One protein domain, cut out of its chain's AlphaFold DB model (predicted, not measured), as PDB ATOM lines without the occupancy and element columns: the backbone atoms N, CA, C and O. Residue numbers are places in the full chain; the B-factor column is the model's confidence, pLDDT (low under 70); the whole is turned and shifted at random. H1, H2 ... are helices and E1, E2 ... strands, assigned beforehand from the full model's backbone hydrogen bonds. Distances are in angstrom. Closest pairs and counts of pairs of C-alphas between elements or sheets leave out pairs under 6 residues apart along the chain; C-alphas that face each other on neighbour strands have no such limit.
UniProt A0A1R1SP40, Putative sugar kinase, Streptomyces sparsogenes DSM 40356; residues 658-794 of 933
ATOM      1  N   ALA A 658     216.039 189.496 162.555       91.94
ATOM      2  CA  ALA A 658     216.678 190.674 163.141       91.94
ATOM      3  C   ALA A 658     217.853 191.179 162.302       91.94
ATOM      4  O   ALA A 658     218.856 190.490 162.145       91.94
ATOM      5  N   SER A 659     217.745 192.403 161.789       94.69
ATOM      6  CA  SER A 659     218.867 193.125 161.180       94.69
ATOM      7  C   SER A 659     219.397 194.147 162.175       94.69
ATOM      8  O   SER A 659     218.599 194.844 162.795       94.69
ATOM      9  N   GLN A 660     220.711 194.273 162.331       94.62
ATOM     10  CA  GLN A 660     221.303 195.305 163.190       94.62
ATOM     11  C   GLN A 660     222.670 195.762 162.681       94.62
ATOM     12  O   GLN A 660     223.397 194.970 162.081       94.62
ATOM     13  N   VAL A 661     223.013 197.030 162.918       96.12
ATOM     14  CA  VAL A 661     224.269 197.664 162.473       96.12
ATOM     15  C   VAL A 661     224.907 198.427 163.634       96.12
ATOM     16  O   VAL A 661     224.223 199.153 164.355       96.12
ATOM     17  N   LEU A 662     226.218 198.263 163.824       96.19
ATOM     18  CA  LEU A 662     226.993 198.969 164.843       96.19
ATOM     19  C   LEU A 662     227.281 200.399 164.376       96.19
ATOM     20  O   LEU A 662     227.876 200.614 163.321       96.19
ATOM     21  N   THR A 663     226.877 201.386 165.171       94.62
ATOM     22  CA  THR A 663     226.989 202.812 164.853       94.62
ATOM     23  C   THR A 663     227.726 203.577 165.953       94.62
ATOM     24  O   THR A 663     227.513 203.345 167.142       94.62
ATOM     25  N   GLY A 664     228.583 204.517 165.546       93.50
ATOM     26  CA  GLY A 664     229.180 205.542 166.413       93.50
ATOM     27  C   GLY A 664     228.336 206.821 166.497       93.50
ATOM     28  O   GLY A 664     228.859 207.888 166.797       93.50
ATOM     29  N   SER A 665     227.049 206.741 166.144       87.69
ATOM     30  CA  SER A 665     226.091 207.845 166.185       87.69
ATOM     31  C   SER A 665     224.695 207.345 166.557       87.69
ATOM     32  O   SER A 665     224.163 206.424 165.927       87.69
ATOM     33  N   ALA A 666     224.094 208.002 167.548       85.69
ATOM     34  CA  ALA A 666     222.691 207.861 167.930       85.69
ATOM     35  C   ALA A 666     221.847 209.084 167.513       85.69
ATOM     36  O   ALA A 666     220.841 209.391 168.143       85.69
ATOM     37  N   VAL A 667     222.258 209.809 166.462       83.56
ATOM     38  CA  VAL A 667     221.458 210.914 165.907       83.56
ATOM     39  C   VAL A 667     220.160 210.359 165.317       83.56
ATOM     40  O   VAL A 667     220.182 209.583 164.361       83.56
ATOM     41  N   ILE A 668     219.038 210.786 165.892       84.88
ATOM     42  CA  ILE A 668     217.683 210.464 165.446       84.88
ATOM     43  C   ILE A 668     217.309 211.422 164.308       84.88
ATOM     44  O   ILE A 668     217.361 212.637 164.485       84.88
ATOM     45  N   ASP A 669     216.898 210.890 163.157       81.38
ATOM     46  CA  ASP A 669     216.251 211.680 162.102       81.38
ATOM     47  C   ASP A 669     214.738 211.768 162.390       81.38
ATOM     48  O   ASP A 669     214.049 210.749 162.278       81.38
ATOM     49  N   PRO A 670     214.184 212.945 162.750       76.00
ATOM     50  CA  PRO A 670     212.761 213.100 163.051       76.00
ATOM     51  C   PRO A 670     211.853 213.016 161.810       76.00
ATOM     52  O   PRO A 670     210.631 213.026 161.958       76.00
ATOM     53  N   ALA A 671     212.419 212.958 160.598       78.12
ATOM     54  CA  ALA A 671     211.688 212.755 159.347       78.12
ATOM     55  C   ALA A 671     211.722 211.295 158.844       78.12
ATOM     56  O   ALA A 671     211.069 210.993 157.843       78.12
ATOM     57  N   ALA A 672     212.455 210.399 159.514       81.25
ATOM     58  CA  ALA A 672     212.469 208.972 159.202       81.25
ATOM     59  C   ALA A 672     211.204 208.251 159.708       81.25
ATOM     60  O   ALA A 672     210.522 208.720 160.623       81.25
ATOM     61  N   ASP A 673     210.912 207.075 159.144       86.94
ATOM     62  CA  ASP A 673     209.852 206.203 159.660       86.94
ATOM     63  C   ASP A 673     210.183 205.764 161.106       86.94
ATOM     64  O   ASP A 673     211.295 205.279 161.350       86.94
ATOM     65  N   PRO A 674     209.252 205.906 162.074       92.00
ATOM     66  CA  PRO A 674     209.518 205.693 163.497       92.00
ATOM     67  C   PRO A 674     209.499 204.199 163.866       92.00
ATOM     68  O   PRO A 674     208.631 203.713 164.590       92.00
ATOM     69  N   ALA A 675     210.457 203.457 163.316       92.62
ATOM     70  CA  ALA A 675     210.582 202.009 163.424       92.62
ATOM     71  C   ALA A 675     211.960 201.588 163.959       92.62
ATOM     72  O   ALA A 675     212.921 202.365 163.965       92.62
ATOM     73  N   GLY A 676     212.059 200.330 164.391       92.94
ATOM     74  CA  GLY A 676     213.284 199.777 164.971       92.94
ATOM     75  C   GLY A 676     213.688 200.419 166.301       92.94
ATOM     76  O   GLY A 676     212.862 200.948 167.038       92.94
ATOM     77  N   MET A 677     214.973 200.329 166.624       92.56
ATOM     78  CA  MET A 677     215.527 200.611 167.948       92.56
ATOM     79  C   MET A 677     216.981 201.085 167.851       92.56
ATOM     80  O   MET A 677     217.728 200.610 166.997       92.56
ATOM     81  N   TRP A 678     217.410 201.989 168.730       93.38
ATOM     82  CA  TRP A 678     218.822 202.064 169.116       93.38
ATOM     83  C   TRP A 678     218.989 201.288 170.419       93.38
ATOM     84  O   TRP A 678     218.141 201.377 171.298       93.38
ATOM     85  N   LEU A 679     220.078 200.533 170.538       93.75
ATOM     86  CA  LEU A 679     220.406 199.752 171.727       93.75
ATOM     87  C   LEU A 679     221.786 200.153 172.247       93.75
ATOM     88  O   LEU A 679     222.746 200.255 171.475       93.75
ATOM     89  N   CYS A 680     221.904 200.345 173.559       93.38
ATOM     90  CA  CYS A 680     223.196 200.495 174.217       93.38
ATOM     91  C   CYS A 680     224.074 199.252 174.019       93.38
ATOM     92  O   CYS A 680     223.611 198.118 174.127       93.38
ATOM     93  N   THR A 681     225.374 199.469 173.813       91.25
ATOM     94  CA  THR A 681     226.392 198.412 173.929       91.25
ATOM     95  C   THR A 681     227.165 198.554 175.257       91.25
ATOM     96  O   THR A 681     226.944 199.521 176.002       91.25
ATOM     97  N   PRO A 682     228.074 197.620 175.601       85.12
ATOM     98  CA  PRO A 682     229.003 197.803 176.718       85.12
ATOM     99  C   PRO A 682     229.967 198.987 176.525       85.12
ATOM    100  O   PRO A 682     230.402 199.577 177.512       85.12
ATOM    101  N   ASP A 683     230.273 199.357 175.277       88.06
ATOM    102  CA  ASP A 683     230.964 200.605 174.939       88.06
ATOM    103  C   ASP A 683     229.976 201.779 175.097       88.06
ATOM    104  O   ASP A 683     228.789 201.648 174.780       88.06
ATOM    105  N   ARG A 684     230.430 202.917 175.636       86.75
ATOM    106  CA  ARG A 684     229.578 204.102 175.836       86.75
ATOM    107  C   ARG A 684     229.379 204.906 174.558       86.75
ATOM    108  O   ARG A 684     228.295 205.457 174.398       86.75
ATOM    109  N   ASP A 685     230.349 204.869 173.647       88.94
ATOM    110  CA  ASP A 685     230.369 205.682 172.425       88.94
ATOM    111  C   ASP A 685     229.921 204.880 171.182       88.94
ATOM    112  O   ASP A 685     230.158 205.275 170.037       88.94
ATOM    113  N   ARG A 686     229.284 203.716 171.400       92.88
ATOM    114  CA  ARG A 686     228.734 202.851 170.349       92.88
ATOM    115  C   ARG A 686     227.357 202.306 170.706       92.88
ATOM    116  O   ARG A 686     227.118 201.823 171.817       92.88
ATOM    117  N   TRP A 687     226.501 202.270 169.694       94.88
ATOM    118  CA  TRP A 687     225.131 201.772 169.757       94.88
ATOM    119  C   TRP A 687     224.879 200.777 168.628       94.88
ATOM    120  O   TRP A 687     225.557 200.805 167.601       94.88
ATOM    121  N   LEU A 688     223.886 199.910 168.791       94.75
ATOM    122  CA  LEU A 688     223.376 199.074 167.705       94.75
ATOM    123  C   LEU A 688     222.057 199.661 167.208       94.75
ATOM    124  O   LEU A 688     221.105 199.778 167.976       94.75
ATOM    125  N   ARG A 689     221.989 200.017 165.922       95.38
ATOM    126  CA  ARG A 689     220.728 200.347 165.249       95.38
ATOM    127  C   ARG A 689     220.070 199.034 164.835       95.38
ATOM    128  O   ARG A 689     220.476 198.418 163.850       95.38
ATOM    129  N   GLY A 690     219.106 198.580 165.629       94.44
ATOM    130  CA  GLY A 690     218.334 197.365 165.396       94.44
ATOM    131  C   GLY A 690     217.071 197.638 164.582       94.44
ATOM    132  O   GLY A 690     216.336 198.585 164.843       94.44
ATOM    133  N   MET A 691     216.795 196.771 163.614       95.06
ATOM    134  CA  MET A 691     215.593 196.757 162.778       95.06
ATOM    135  C   MET A 691     215.039 195.312 162.733       95.06
ATOM    136  O   MET A 691     215.278 194.589 161.758       95.06
ATOM    137  N   PRO A 692     214.372 194.835 163.808       93.50
ATOM    138  CA  PRO A 692     213.937 193.444 163.918       93.50
ATOM    139  C   PRO A 692     212.508 193.213 163.415       93.50
ATOM    140  O   PRO A 692     211.547 193.532 164.107       93.50
ATOM    141  N   ALA A 693     212.356 192.614 162.236       93.00
ATOM    142  CA  ALA A 693     211.045 192.258 161.696       93.00
ATOM    143  C   ALA A 693     210.400 191.106 162.493       93.00
ATOM    144  O   ALA A 693     211.088 190.221 163.021       93.00
ATOM    145  N   MET A 694     209.069 191.114 162.575       91.12
ATOM    146  CA  MET A 694     208.274 190.194 163.398       91.12
ATOM    147  C   MET A 694     208.389 188.733 162.950       91.12
ATOM    148  O   MET A 694     208.240 187.832 163.775       91.12
ATOM    149  N   VAL A 695     208.654 188.488 161.662       87.56
ATOM    150  CA  VAL A 695     208.607 187.152 161.055       87.56
ATOM    151  C   VAL A 695     209.853 186.874 160.206       87.56
ATOM    152  O   VAL A 695     210.189 187.626 159.295       87.56
ATOM    153  N   GLY A 696     210.527 185.761 160.505       86.75
ATOM    154  CA  GLY A 696     211.639 185.195 159.737       86.75
ATOM    155  C   GLY A 696     211.283 183.826 159.159       86.75
ATOM    156  O   GLY A 696     210.388 183.713 158.320       86.75
ATOM    157  N   THR A 697     211.957 182.766 159.614       82.00
ATOM    158  CA  THR A 697     211.705 181.380 159.181       82.00
ATOM    159  C   THR A 697     210.278 180.918 159.453       82.00
ATOM    160  O   THR A 697     209.797 180.068 158.717       82.00
ATOM    161  N   ALA A 698     209.550 181.531 160.393       83.94
ATOM    162  CA  ALA A 698     208.135 181.237 160.614       83.94
ATOM    163  C   ALA A 698     207.265 181.449 159.354       83.94
ATOM    164  O   ALA A 698     206.322 180.691 159.139       83.94
ATOM    165  N   ALA A 699     207.603 182.401 158.469       86.50
ATOM    166  CA  ALA A 699     206.919 182.544 157.178       86.50
ATOM    167  C   ALA A 699     207.222 181.382 156.218       86.50
ATOM    168  O   ALA A 699     206.367 180.988 155.424       86.50
ATOM    169  N   LEU A 700     208.434 180.826 156.299       86.69
ATOM    170  CA  LEU A 700     208.854 179.677 155.505       86.69
ATOM    171  C   LEU A 700     208.236 178.373 156.031       86.69
ATOM    172  O   LEU A 700     207.712 177.585 155.253       86.69
ATOM    173  N   GLU A 701     208.251 178.174 157.346       85.81
ATOM    174  CA  GLU A 701     207.591 177.062 158.037       85.81
ATOM    175  C   GLU A 701     206.090 177.036 157.693       85.81
ATOM    176  O   GLU A 701     205.585 176.010 157.238       85.81
ATOM    177  N   TRP A 702     205.416 178.191 157.779       91.00
ATOM    178  CA  TRP A 702     203.999 178.340 157.432       91.00
ATOM    179  C   TRP A 702     203.696 178.048 155.954       91.00
ATOM    180  O   TRP A 702     202.757 177.309 155.662       91.00
ATOM    181  N   VAL A 703     204.473 178.581 154.997       92.75
ATOM    182  CA  VAL A 703     204.195 178.335 153.565       92.75
ATOM    183  C   VAL A 703     204.528 176.900 153.142       92.75
ATOM    184  O   VAL A 703     203.891 176.366 152.232       92.75
ATOM    185  N   LEU A 704     205.497 176.248 153.795       91.00
ATOM    186  CA  LEU A 704     205.785 174.829 153.580       91.00
ATOM    187  C   LEU A 704     204.605 173.974 154.059       91.00
ATOM    188  O   LEU A 704     204.064 173.209 153.260       91.00
ATOM    189  N   GLU A 705     204.121 174.184 155.288       92.19
ATOM    190  CA  GLU A 705     202.921 173.509 155.809       92.19
ATOM    191  C   GLU A 705     201.699 173.748 154.901       92.19
ATOM    192  O   GLU A 705     201.066 172.794 154.443       92.19
ATOM    193  N   PHE A 706     201.433 175.007 154.535       92.00
ATOM    194  CA  PHE A 706     200.336 175.403 153.642       92.00
ATOM    195  C   PHE A 706     200.408 174.755 152.246       92.00
ATOM    196  O   PHE A 706     199.377 174.509 151.622       92.00
ATOM    197  N   THR A 707     201.610 174.451 151.742       92.25
ATOM    198  CA  THR A 707     201.809 173.796 150.432       92.25
ATOM    199  C   THR A 707     201.973 172.272 150.506       92.25
ATOM    200  O   THR A 707     202.260 171.638 149.481       92.25
ATOM    201  N   GLY A 708     201.785 171.666 151.685       92.38
ATOM    202  CA  GLY A 708     201.991 170.229 151.897       92.38
ATOM    203  C   GLY A 708     203.439 169.804 151.634       92.38
ATOM    204  O   GLY A 708     203.688 168.748 151.050       92.38
ATOM    205  N   ALA A 709     204.388 170.672 151.980       92.25
ATOM    206  CA  ALA A 709     205.820 170.488 151.813       92.25
ATOM    207  C   ALA A 709     206.535 170.512 153.169       92.25
ATOM    208  O   ALA A 709     206.021 171.008 154.169       92.25
ATOM    209  N   THR A 710     207.753 169.985 153.197       89.56
ATOM    210  CA  THR A 710     208.623 169.990 154.373       89.56
ATOM    211  C   THR A 710     209.889 170.794 154.109       89.56
ATOM    212  O   THR A 710     210.218 171.147 152.975       89.56
ATOM    213  N   THR A 711     210.669 171.041 155.157       82.00
ATOM    214  CA  THR A 711     211.992 171.665 155.042       82.00
ATOM    215  C   THR A 711     212.977 170.829 154.214       82.00
ATOM    216  O   THR A 711     213.913 171.391 153.654       82.00
ATOM    217  N   ALA A 712     212.740 169.520 154.057       86.56
ATOM    218  CA  ALA A 712     213.518 168.647 153.176       86.56
ATOM    219  C   ALA A 712     213.160 168.805 151.683       86.56
ATOM    220  O   ALA A 712     213.990 168.512 150.825       86.56
ATOM    221  N   ASP A 713     211.963 169.305 151.351       88.25
ATOM    222  CA  ASP A 713     211.569 169.628 149.969       88.25
ATOM    223  C   ASP A 713     212.170 170.961 149.477       88.25
ATOM    224  O   ASP A 713     212.114 171.263 148.282       88.25
ATOM    225  N   LEU A 714     212.715 171.782 150.385       85.75
ATOM    226  CA  LEU A 714     213.004 173.199 150.151       85.75
ATOM    227  C   LEU A 714     213.935 173.449 148.955       85.75
ATOM    228  O   LEU A 714     213.607 174.276 148.107       85.75
ATOM    229  N   ASP A 715     215.054 172.728 148.843       84.69
ATOM    230  CA  ASP A 715     215.989 172.899 147.720       84.69
ATOM    231  C   ASP A 715     215.354 172.512 146.375       84.69
ATOM    232  O   ASP A 715     215.534 173.206 145.373       84.69
ATOM    233  N   ALA A 716     214.549 171.444 146.345       88.88
ATOM    234  CA  ALA A 716     213.844 171.014 145.136       88.88
ATOM    235  C   ALA A 716     212.766 172.030 144.713       88.88
ATOM    236  O   ALA A 716     212.585 172.291 143.521       88.88
ATOM    237  N   LEU A 717     212.084 172.650 145.680       91.38
ATOM    238  CA  LEU A 717     211.112 173.721 145.445       91.38
ATOM    239  C   LEU A 717     211.801 175.008 144.968       91.38
ATOM    240  O   LEU A 717     211.394 175.584 143.961       91.38
ATOM    241  N   LEU A 718     212.892 175.424 145.614       90.19
ATOM    242  CA  LEU A 718     213.667 176.602 145.211       90.19
ATOM    243  C   LEU A 718     214.371 176.426 143.858       90.19
ATOM    244  O   LEU A 718     214.624 177.430 143.191       90.19
ATOM    245  N   ALA A 719     214.654 175.195 143.425       89.81
ATOM    246  CA  ALA A 719     215.129 174.886 142.074       89.81
ATOM    247  C   ALA A 719     213.990 174.813 141.032       89.81
ATOM    248  O   ALA A 719     214.193 175.170 139.873       89.81
ATOM    249  N   GLY A 720     212.786 174.381 141.429       89.88
ATOM    250  CA  GLY A 720     211.606 174.282 140.554       89.88
ATOM    251  C   GLY A 720     210.963 175.625 140.167       89.88
ATOM    252  O   GLY A 720     210.167 175.685 139.220       89.88
ATOM    253  N   SER A 721     211.322 176.703 140.872       91.62
ATOM    254  CA  SER A 721     210.882 178.075 140.604       91.62
ATOM    255  C   SER A 721     212.074 179.007 140.318       91.62
ATOM    256  O   SER A 721     213.043 179.000 141.082       91.62
ATOM    257  N   PRO A 722     212.040 179.819 139.242       88.69
ATOM    258  CA  PRO A 722     213.088 180.793 138.936       88.69
ATOM    259  C   PRO A 722     213.047 182.001 139.895       88.69
ATOM    260  O   PRO A 722     211.973 182.320 140.404       88.69
ATOM    261  N   PRO A 723     214.166 182.727 140.099       89.19
ATOM    262  CA  PRO A 723     214.190 183.972 140.875       89.19
ATOM    263  C   PRO A 723     213.094 184.963 140.460       89.19
ATOM    264  O   PRO A 723     212.861 185.163 139.265       89.19
ATOM    265  N   GLY A 724     212.419 185.573 141.436       81.69
ATOM    266  CA  GLY A 724     211.215 186.377 141.207       81.69
ATOM    267  C   GLY A 724     209.937 185.551 140.999       81.69
ATOM    268  O   GLY A 724     208.953 186.084 140.493       81.69
ATOM    269  N   ALA A 725     209.971 184.250 141.313       90.44
ATOM    270  CA  ALA A 725     208.837 183.324 141.421       90.44
ATOM    271  C   ALA A 725     207.774 183.413 140.303       90.44
ATOM    272  O   ALA A 725     206.572 183.336 140.552       90.44
ATOM    273  N   ARG A 726     208.206 183.608 139.047       90.88
ATOM    274  CA  ARG A 726     207.332 183.806 137.864       90.88
ATOM    275  C   ARG A 726     206.320 184.965 137.997       90.88
ATOM    276  O   ARG A 726     205.316 184.976 137.292       90.88
ATOM    277  N   GLY A 727     206.591 185.946 138.860       88.44
ATOM    278  CA  GLY A 727     205.693 187.067 139.162       88.44
ATOM    279  C   GLY A 727     204.829 186.872 140.412       88.44
ATOM    280  O   GLY A 727     204.172 187.823 140.828       88.44
ATOM    281  N   VAL A 728     204.864 185.693 141.047       93.75
ATOM    282  CA  VAL A 728     204.276 185.504 142.379       93.75
ATOM    283  C   VAL A 728     205.089 186.312 143.392       93.75
ATOM    284  O   VAL A 728     206.317 186.256 143.406       93.75
ATOM    285  N   THR A 729     204.419 187.067 144.256       93.00
ATOM    286  CA  THR A 729     205.059 187.851 145.324       93.00
ATOM    287  C   THR A 729     204.397 187.561 146.665       93.00
ATOM    288  O   THR A 729     203.254 187.103 146.715       93.00
ATOM    289  N   ALA A 730     205.120 187.802 147.759       92.69
ATOM    290  CA  ALA A 730     204.605 187.606 149.107       92.69
ATOM    291  C   ALA A 730     204.876 188.814 150.014       92.69
ATOM    292  O   ALA A 730     205.856 189.541 149.837       92.69
ATOM    293  N   LEU A 731     204.018 188.984 151.018       92.81
ATOM    294  CA  LEU A 731     204.250 189.815 152.197       92.81
ATOM    295  C   LEU A 731     204.324 188.882 153.419       92.81
ATOM    296  O   LEU A 731     203.376 188.123 153.629       92.81
ATOM    297  N   PRO A 732     205.410 188.899 154.218       89.62
ATOM    298  CA  PRO A 732     205.675 187.878 155.234       89.62
ATOM    299  C   PRO A 732     204.996 188.157 156.588       89.62
ATOM    300  O   PRO A 732     205.321 187.498 157.572       89.62
ATOM    301  N   PHE A 733     204.074 189.126 156.658       92.56
ATOM    302  CA  PHE A 733     203.498 189.691 157.889       92.56
ATOM    303  C   PHE A 733     202.474 188.751 158.564       92.56
ATOM    304  O   PHE A 733     201.299 189.065 158.716       92.56
ATOM    305  N   LEU A 734     202.909 187.544 158.916       90.44
ATOM    306  CA  LEU A 734     202.090 186.450 159.450       90.44
ATOM    307  C   LEU A 734     201.950 186.480 160.986       90.44
ATOM    308  O   LEU A 734     201.496 185.505 161.580       90.44
ATOM    309  N   SER A 735     202.344 187.579 161.636       90.44
ATOM    310  CA  SER A 735     202.153 187.794 163.073       90.44
ATOM    311  C   SER A 735     200.828 188.513 163.342       90.44
ATOM    312  O   SER A 735     200.509 189.496 162.675       90.44
ATOM    313  N   ASP A 736     200.084 188.086 164.368       87.06
ATOM    314  CA  ASP A 736     198.874 188.793 164.824       87.06
ATOM    315  C   ASP A 736     199.181 190.224 165.305       87.06
ATOM    316  O   ASP A 736     198.342 191.118 165.181       87.06
ATOM    317  N   ALA A 737     200.402 190.450 165.799       90.19
ATOM    318  CA  ALA A 737     200.929 191.752 166.205       90.19
ATOM    319  C   ALA A 737     201.448 192.612 165.024       90.19
ATOM    320  O   ALA A 737     202.058 193.656 165.254       90.19
ATOM    321  N   GLY A 738     201.218 192.191 163.773       92.56
ATOM    322  CA  GLY A 738     201.559 192.949 162.567       92.56
ATOM    323  C   GLY A 738     203.045 192.913 162.208       92.56
ATOM    324  O   GLY A 738     203.683 191.861 162.270       92.56
ATOM    325  N   GLU A 739     203.593 194.064 161.812       93.56
ATOM    326  CA  GLU A 739     205.021 194.265 161.533       93.56
ATOM    327  C   GLU A 739     205.581 195.456 162.339       93.56
ATOM    328  O   GLU A 739     204.858 196.413 162.620       93.56
ATOM    329  N   ARG A 740     206.863 195.386 162.734       92.31
ATOM    330  CA  ARG A 740     207.560 196.405 163.554       92.31
ATOM    331  C   ARG A 740     208.839 196.974 162.934       92.31
ATOM    332  O   ARG A 740     209.336 198.011 163.377       92.31
ATOM    333  N   ALA A 741     209.402 196.286 161.944       92.81
ATOM    334  CA  ALA A 741     210.494 196.778 161.116       92.81
ATOM    335  C   ALA A 741     210.370 196.144 159.721       92.81
ATOM    336  O   ALA A 741     210.060 194.960 159.624       92.81
ATOM    337  N   PRO A 742     210.614 196.878 158.623       86.69
ATOM    338  CA  PRO A 742     211.257 198.193 158.543       86.69
ATOM    339  C   PRO A 742     210.325 199.384 158.821       86.69
ATOM    340  O   PRO A 742     210.808 200.502 158.937       86.69
ATOM    341  N   PHE A 743     209.024 199.138 158.961       90.88
ATOM    342  CA  PHE A 743     207.994 200.090 159.384       90.88
ATOM    343  C   PHE A 743     207.149 199.458 160.502       90.88
ATOM    344  O   PHE A 743     207.208 198.245 160.705       90.88
ATOM    345  N   VAL A 744     206.354 200.271 161.200       92.38
ATOM    346  CA  VAL A 744     205.375 199.817 162.199       92.38
ATOM    347  C   VAL A 744     203.990 199.785 161.560       92.38
ATOM    348  O   VAL A 744     203.526 200.808 161.066       92.38
ATOM    349  N   GLU A 745     203.329 198.628 161.578       93.81
ATOM    350  CA  GLU A 745     201.940 198.466 161.127       93.81
ATOM    351  C   GLU A 745     201.284 197.260 161.843       93.81
ATOM    352  O   GLU A 745     201.444 196.115 161.401       93.81
ATOM    353  N   PRO A 746     200.558 197.476 162.963       92.62
ATOM    354  CA  PRO A 746     199.878 196.419 163.721       92.62
ATOM    355  C   PRO A 746     198.830 195.635 162.917       92.62
ATOM    356  O   PRO A 746     198.583 194.459 163.202       92.62
ATOM    357  N   ALA A 747     198.219 196.256 161.905       91.44
ATOM    358  CA  ALA A 747     197.222 195.639 161.035       91.44
ATOM    359  C   ALA A 747     197.839 194.906 159.825       91.44
ATOM    360  O   ALA A 747     197.102 194.342 159.013       91.44
ATOM    361  N   ALA A 748     199.172 194.865 159.692       92.81
ATOM    362  CA  ALA A 748     199.845 194.165 158.598       92.81
ATOM    363  C   ALA A 748     199.524 192.666 158.640       92.81
ATOM    364  O   ALA A 748     199.653 192.027 159.683       92.81
ATOM    365  N   ARG A 749     199.114 192.083 157.508       93.00
ATOM    366  CA  ARG A 749     198.808 190.650 157.389       93.00
ATOM    367  C   ARG A 749     199.499 190.034 156.177       93.00
ATOM    368  O   ARG A 749     199.770 190.715 155.186       93.00
ATOM    369  N   GLY A 750     199.794 188.739 156.273       92.06
ATOM    370  CA  GLY A 750     200.449 187.977 155.216       92.06
ATOM    371  C   GLY A 750     199.620 187.945 153.929       92.06
ATOM    372  O   GLY A 750     198.396 187.827 153.966       92.06
ATOM    373  N   ARG A 751     200.294 188.043 152.780       93.31
ATOM    374  CA  ARG A 751     199.671 188.045 151.445       93.31
ATOM    375  C   ARG A 751     200.519 187.222 150.487       93.31
ATOM    376  O   ARG A 751     201.740 187.328 150.520       93.31
ATOM    377  N   LEU A 752     199.866 186.466 149.610       92.88
ATOM    378  CA  LEU A 752     200.434 185.949 148.365       92.88
ATOM    379  C   LEU A 752     199.683 186.614 147.209       92.88
ATOM    380  O   LEU A 752     198.464 186.760 147.271       92.88
ATOM    381  N   ASP A 753     200.411 187.053 146.189       93.00
ATOM    382  CA  ASP A 753     199.890 187.840 145.069       93.00
ATOM    383  C   ASP A 753     200.585 187.448 143.756       93.00
ATOM    384  O   ASP A 753     201.598 186.751 143.776       93.00
ATOM    385  N   GLY A 754     200.050 187.865 142.607       92.12
ATOM    386  CA  GLY A 754     200.561 187.484 141.281       92.12
ATOM    387  C   GLY A 754     200.292 186.020 140.902       92.12
ATOM    388  O   GLY A 754     200.889 185.498 139.960       92.12
ATOM    389  N   LEU A 755     199.402 185.337 141.630       92.75
ATOM    390  CA  LEU A 755     199.017 183.953 141.351       92.75
ATOM    391  C   LEU A 755     198.238 183.851 140.029       92.75
ATOM    392  O   LEU A 755     197.288 184.590 139.779       92.75
ATOM    393  N   THR A 756     198.615 182.877 139.203       93.19
ATOM    394  CA  THR A 756     197.949 182.533 137.938       93.19
ATOM    395  C   THR A 756     197.760 181.017 137.852       93.19
ATOM    396  O   THR A 756     198.333 180.277 138.648       93.19
ATOM    397  N   LEU A 757     197.032 180.521 136.846       93.88
ATOM    398  CA  LEU A 757     196.912 179.074 136.591       93.88
ATOM    399  C   LEU A 757     198.250 178.387 136.230       93.88
ATOM    400  O   LEU A 757     198.301 177.161 136.178       93.88
ATOM    401  N   ALA A 758     199.321 179.153 135.987       90.94
ATOM    402  CA  ALA A 758     200.677 178.646 135.773       90.94
ATOM    403  C   ALA A 758     201.566 178.700 137.037       90.94
ATOM    404  O   ALA A 758     202.706 178.233 136.996       90.94
ATOM    405  N   ALA A 759     201.076 179.268 138.146       93.75
ATOM    406  CA  ALA A 759     201.804 179.310 139.410       93.75
ATOM    407  C   ALA A 759     201.813 177.929 140.086       93.75
ATOM    408  O   ALA A 759     200.804 177.226 140.136       93.75
ATOM    409  N   THR A 760     202.962 177.543 140.631       94.88
ATOM    410  CA  THR A 760     203.185 176.238 141.268       94.88
ATOM    411  C   THR A 760     203.472 176.385 142.764       94.88
ATOM    412  O   THR A 760     203.838 177.465 143.232       94.88
ATOM    413  N   ARG A 761     203.407 175.282 143.532       94.62
ATOM    414  CA  ARG A 761     203.817 175.287 144.953       94.62
ATOM    415  C   ARG A 761     205.259 175.775 145.163       94.62
ATOM    416  O   ARG A 761     205.552 176.414 146.165       94.62
ATOM    417  N   ALA A 762     206.135 175.531 144.186       94.75
ATOM    418  CA  ALA A 762     207.509 176.023 144.177       94.75
ATOM    419  C   ALA A 762     207.585 177.558 144.077       94.75
ATOM    420  O   ALA A 762     208.425 178.166 144.734       94.75
ATOM    421  N   ASP A 763     206.693 178.187 143.302       95.81
ATOM    422  CA  ASP A 763     206.642 179.647 143.166       95.81
ATOM    423  C   ASP A 763     206.154 180.308 144.463       95.81
ATOM    424  O   ASP A 763     206.765 181.267 144.923       95.81
ATOM    425  N   ALA A 764     205.132 179.748 145.122       94.06
ATOM    426  CA  ALA A 764     204.661 180.249 146.419       94.06
ATOM    427  C   ALA A 764     205.747 180.171 147.516       94.06
ATOM    428  O   ALA A 764     205.969 181.142 148.243       94.06
ATOM    429  N   VAL A 765     206.471 179.047 147.601       94.25
ATOM    430  CA  VAL A 765     207.569 178.861 148.569       94.25
ATOM    431  C   VAL A 765     208.753 179.786 148.255       94.25
ATOM    432  O   VAL A 765     209.291 180.419 149.166       94.25
ATOM    433  N   ARG A 766     209.130 179.948 146.977       93.62
ATOM    434  CA  ARG A 766     210.170 180.914 146.585       93.62
ATOM    435  C   ARG A 766     209.762 182.355 146.895       93.62
ATOM    436  O   ARG A 766     210.591 183.093 147.424       93.62
ATOM    437  N   ALA A 767     208.519 182.746 146.615       93.00
ATOM    438  CA  ALA A 767     208.024 184.095 146.882       93.00
ATOM    439  C   ALA A 767     208.123 184.457 148.375       93.00
ATOM    440  O   ALA A 767     208.538 185.566 148.703       93.00
ATOM    441  N   ALA A 768     207.829 183.517 149.282       91.06
ATOM    442  CA  ALA A 768     208.012 183.712 150.722       91.06
ATOM    443  C   ALA A 768     209.496 183.871 151.117       91.06
ATOM    444  O   ALA A 768     209.840 184.807 151.841       91.06
ATOM    445  N   CYS A 769     210.390 183.015 150.603       89.88
ATOM    446  CA  CYS A 769     211.839 183.145 150.822       89.88
ATOM    447  C   CYS A 769     212.390 184.494 150.328       89.88
ATOM    448  O   CYS A 769     213.203 185.125 151.005       89.88
ATOM    449  N   GLU A 770     211.949 184.946 149.153       89.75
ATOM    450  CA  GLU A 770     212.357 186.230 148.578       89.75
ATOM    451  C   GLU A 770     211.764 187.412 149.357       89.75
ATOM    452  O   GLU A 770     212.474 188.383 149.604       89.75
ATOM    453  N   ALA A 771     210.530 187.308 149.859       89.00
ATOM    454  CA  ALA A 771     209.920 188.326 150.716       89.00
ATOM    455  C   ALA A 771     210.662 188.514 152.053       89.00
ATOM    456  O   ALA A 771     210.938 189.650 152.439       89.00
ATOM    457  N   VAL A 772     211.064 187.423 152.720       88.81
ATOM    458  CA  VAL A 772     211.911 187.478 153.930       88.81
ATOM    459  C   VAL A 772     213.279 188.102 153.605       88.81
ATOM    460  O   VAL A 772     213.761 188.959 154.347       88.81
ATOM    461  N   ALA A 773     213.883 187.774 152.458       87.31
ATOM    462  CA  ALA A 773     215.128 188.407 152.012       87.31
ATOM    463  C   ALA A 773     214.962 189.911 151.684       87.31
ATOM    464  O   ALA A 773     215.861 190.712 151.959       87.31
ATOM    465  N   TYR A 774     213.812 190.328 151.144       88.56
ATOM    466  CA  TYR A 774     213.499 191.738 150.887       88.56
ATOM    467  C   TYR A 774     213.190 192.532 152.161       88.56
ATOM    468  O   TYR A 774     213.492 193.729 152.191       88.56
ATOM    469  N   ALA A 775     212.643 191.894 153.202       87.62
ATOM    470  CA  ALA A 775     212.524 192.479 154.537       87.62
ATOM    471  C   ALA A 775     213.915 192.680 155.162       87.62
ATOM    472  O   ALA A 775     214.263 193.808 155.506       87.62
ATOM    473  N   ALA A 776     214.758 191.637 155.176       89.00
ATOM    474  CA  ALA A 776     216.140 191.703 155.668       89.00
ATOM    475  C   ALA A 776     216.938 192.833 155.006       89.00
ATOM    476  O   ALA A 776     217.567 193.644 155.683       89.00
ATOM    477  N   ARG A 777     216.873 192.927 153.670       87.69
ATOM    478  CA  ARG A 777     217.535 194.001 152.921       87.69
ATOM    479  C   ARG A 777     217.044 195.383 153.358       87.69
ATOM    480  O   ARG A 777     217.871 196.253 153.597       87.69
ATOM    481  N   HIS A 778     215.730 195.581 153.466       89.50
ATOM    482  CA  HIS A 778     215.159 196.882 153.816       89.50
ATOM    483  C   HIS A 778     215.553 197.305 155.237       89.50
ATOM    484  O   HIS A 778     215.932 198.452 155.452       89.50
ATOM    485  N   CYS A 779     215.539 196.363 156.182       94.00
ATOM    486  CA  CYS A 779     215.976 196.583 157.554       94.00
ATOM    487  C   CYS A 779     217.483 196.892 157.653       94.00
ATOM    488  O   CYS A 779     217.860 197.784 158.405       94.00
ATOM    489  N   LEU A 780     218.348 196.230 156.873       90.69
ATOM    490  CA  LEU A 780     219.789 196.541 156.818       90.69
ATOM    491  C   LEU A 780     220.090 197.893 156.146       90.69
ATOM    492  O   LEU A 780     220.997 198.603 156.580       90.69
ATOM    493  N   GLU A 781     219.336 198.262 155.106       87.81
ATOM    494  CA  GLU A 781     219.444 199.570 154.447       87.81
ATOM    495  C   GLU A 781     218.997 200.701 155.390       87.81
ATOM    496  O   GLU A 781     219.729 201.674 155.555       87.81
ATOM    497  N   ALA A 782     217.868 200.534 156.089       89.75
ATOM    498  CA  ALA A 782     217.374 201.480 157.097       89.75
ATOM    499  C   ALA A 782     218.242 201.540 158.374       89.75
ATOM    500  O   ALA A 782     218.245 202.552 159.073       89.75
ATOM    501  N   ALA A 783     219.006 200.483 158.674       91.62
ATOM    502  CA  ALA A 783     219.986 200.470 159.760       91.62
ATOM    503  C   ALA A 783     221.343 201.108 159.390       91.62
ATOM    504  O   ALA A 783     222.184 201.284 160.267       91.62
ATOM    505  N   GLY A 784     221.577 201.464 158.118       91.06
ATOM    506  CA  GLY A 784     222.808 202.136 157.680       91.06
ATOM    507  C   GLY A 784     224.014 201.215 157.439       91.06
ATOM    508  O   GLY A 784     225.159 201.647 157.604       91.06
ATOM    509  N   LEU A 785     223.787 199.951 157.049       90.44
ATOM    510  CA  LEU A 785     224.855 198.979 156.764       90.44
ATOM    511  C   LEU A 785     225.863 199.537 155.741       90.44
ATOM    512  O   LEU A 785     225.491 199.892 154.621       90.44
ATOM    513  N   SER A 786     227.150 199.581 156.101       86.50
ATOM    514  CA  SER A 786     228.181 200.243 155.276       86.50
ATOM    515  C   SER A 786     229.548 199.543 155.220       86.50
ATOM    516  O   SER A 786     230.315 199.815 154.290       86.50
ATOM    517  N   ALA A 787     229.847 198.608 156.130       83.56
ATOM    518  CA  ALA A 787     231.099 197.845 156.162       83.56
ATOM    519  C   ALA A 787     230.898 196.360 155.792       83.56
ATOM    520  O   ALA A 787     230.766 196.045 154.603       83.56
ATOM    521  N   SER A 788     230.931 195.434 156.758       84.44
ATOM    522  CA  SER A 788     230.718 193.997 156.532       84.44
ATOM    523  C   SER A 788     229.412 193.485 157.151       84.44
ATOM    524  O   SER A 788     228.823 194.124 158.016       84.44
ATOM    525  N   LEU A 789     228.935 192.333 156.671       87.88
ATOM    526  CA  LEU A 789     227.716 191.690 157.158       87.88
ATOM    527  C   LEU A 789     228.040 190.280 157.657       87.88
ATOM    528  O   LEU A 789     228.465 189.418 156.880       87.88
ATOM    529  N   ALA A 790     227.824 190.057 158.950       82.12
ATOM    530  CA  ALA A 790     227.720 188.738 159.552       82.12
ATOM    531  C   ALA A 790     226.291 188.191 159.380       82.12
ATOM    532  O   ALA A 790     225.331 188.950 159.228       82.12
ATOM    533  N   ALA A 791     226.136 186.868 159.435       79.38
ATOM    534  CA  ALA A 791     224.826 186.228 159.469       79.38
ATOM    535  C   ALA A 791     224.840 184.998 160.385       79.38
ATOM    536  O   ALA A 791     225.792 184.214 160.359       79.38
ATOM    537  N   CYS A 792     223.779 184.819 161.167       76.19
ATOM    538  CA  CYS A 792     223.551 183.642 162.005       76.19
ATOM    539  C   CYS A 792     222.059 183.271 162.002       76.19
ATOM    540  O   CYS A 792     221.219 184.053 161.558       76.19
ATOM    541  N   GLY A 793     221.709 182.066 162.448       62.19
ATOM    542  CA  GLY A 793     220.319 181.613 162.407       62.19
ATOM    543  C   GLY A 793     220.163 180.102 162.317       62.19
ATOM    544  O   GLY A 793     221.044 179.402 161.821       62.19
ATOM    545  N   GLY A 794     219.025 179.609 162.802       49.12
ATOM    546  CA  GLY A 794     218.706 178.185 162.914       49.12
ATOM    547  C   GLY A 794     217.972 177.620 161.700       49.12
ATOM    548  O   GLY A 794     216.971 176.932 161.879       49.12
TER     549      GLY A 794
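What this domain is: This is residues 658 to 794 of the 933 residues of the protein "Putative sugar kinase" of Streptomyces sparsogenes DSM 40356 (UniProt A0A1R1SP40). One long helix, H3, runs through most of an elongated domain, with a small antiparallel sheet, E1 E3 E2, over its last part, and with H1, H2 and the two-stranded hairpin E4 E5 packed round its first part. E6, near the end of the printed part, comes near E1. The printed part has 137 residues with three named helices and six named strands, in the order E1 E2 E3 H1 H2 E4 E5 H3 E6; the class is mixed, helices and strands, though under half of the residues, 66, are in named elements. The whole is only just compact, close to loose, with a radius of gyration of the C-alphas of 16.9 A and spans of 54 by 30 by 22 A.

Where its parts are: The larger sheet holds E1, residues 658 to 663, 16.0 A long from C-alpha 658 at (216.678, 190.674, 163.141), E3, residues 687 to 693, 18.8 A, and E2, residues 677 to 680. H3, residues 761 to 782, is 31.9 A long, from C-alpha 761 at (203.817, 175.287, 144.953) to C-alpha 782 at (217.374, 201.480, 157.097). H1 is residues 697 to 706, 14.0 A, and H2 is residues 714 to 720. E4 is residues 729 to 731, E5 residues 751 to 753, and E6 residues 789 to 792.

How they stand to each other: E3 is the inner strand, antiparallel to E1, with N 661 and O 689 3.0 A apart, and to E2, with N 679 and O 688 2.9 A apart; E2 and E3 form a hairpin. H3 is on one face of this sheet, two layers, helix and sheet, at a height over the sheet of 9.1 A. It runs along the strands, at 18 degrees to E1 on the local plane, over E1 and only just over E3, on which 3 of its C-alphas fall. The closest C-alphas of E3 and H3, Met 691 and Cys 779, are 5.2 A apart. With residues 764 to 772 alone H3 touches H1, at a shallow tilt of 17 degrees, opposite ways; the closest C-alphas, Val 703 and Val 765, are 6.1 A apart. With residues 761 to 766 alone it touches H2, only just about perpendicular at 73 degrees; the closest C-alphas, Leu 717 and Ala 762, are 4.5 A apart. H1 and H2 are only just apart, closest 8.2 A. E4 and E5 form an antiparallel hairpin, with N 729 and O 753 2.9 A apart; the closest C-alphas of E4 and H3, Thr 729 and Ala 767, are 5.0 A apart. E6 pairs with no named strand. In H1, H2 and H3 every O i to N i+4 pair is within hydrogen-bond range.

The domain as a whole: The C-alphas farthest apart, of Arg 684 and Leu 757, are 56.9 A apart. The printed part has no cut. The links E1 to E2, 13 residues, and E4 to E5, 19 residues, are long. The mean pLDDT of the printed part is 89.6, and residues 793 to 794 are under 70.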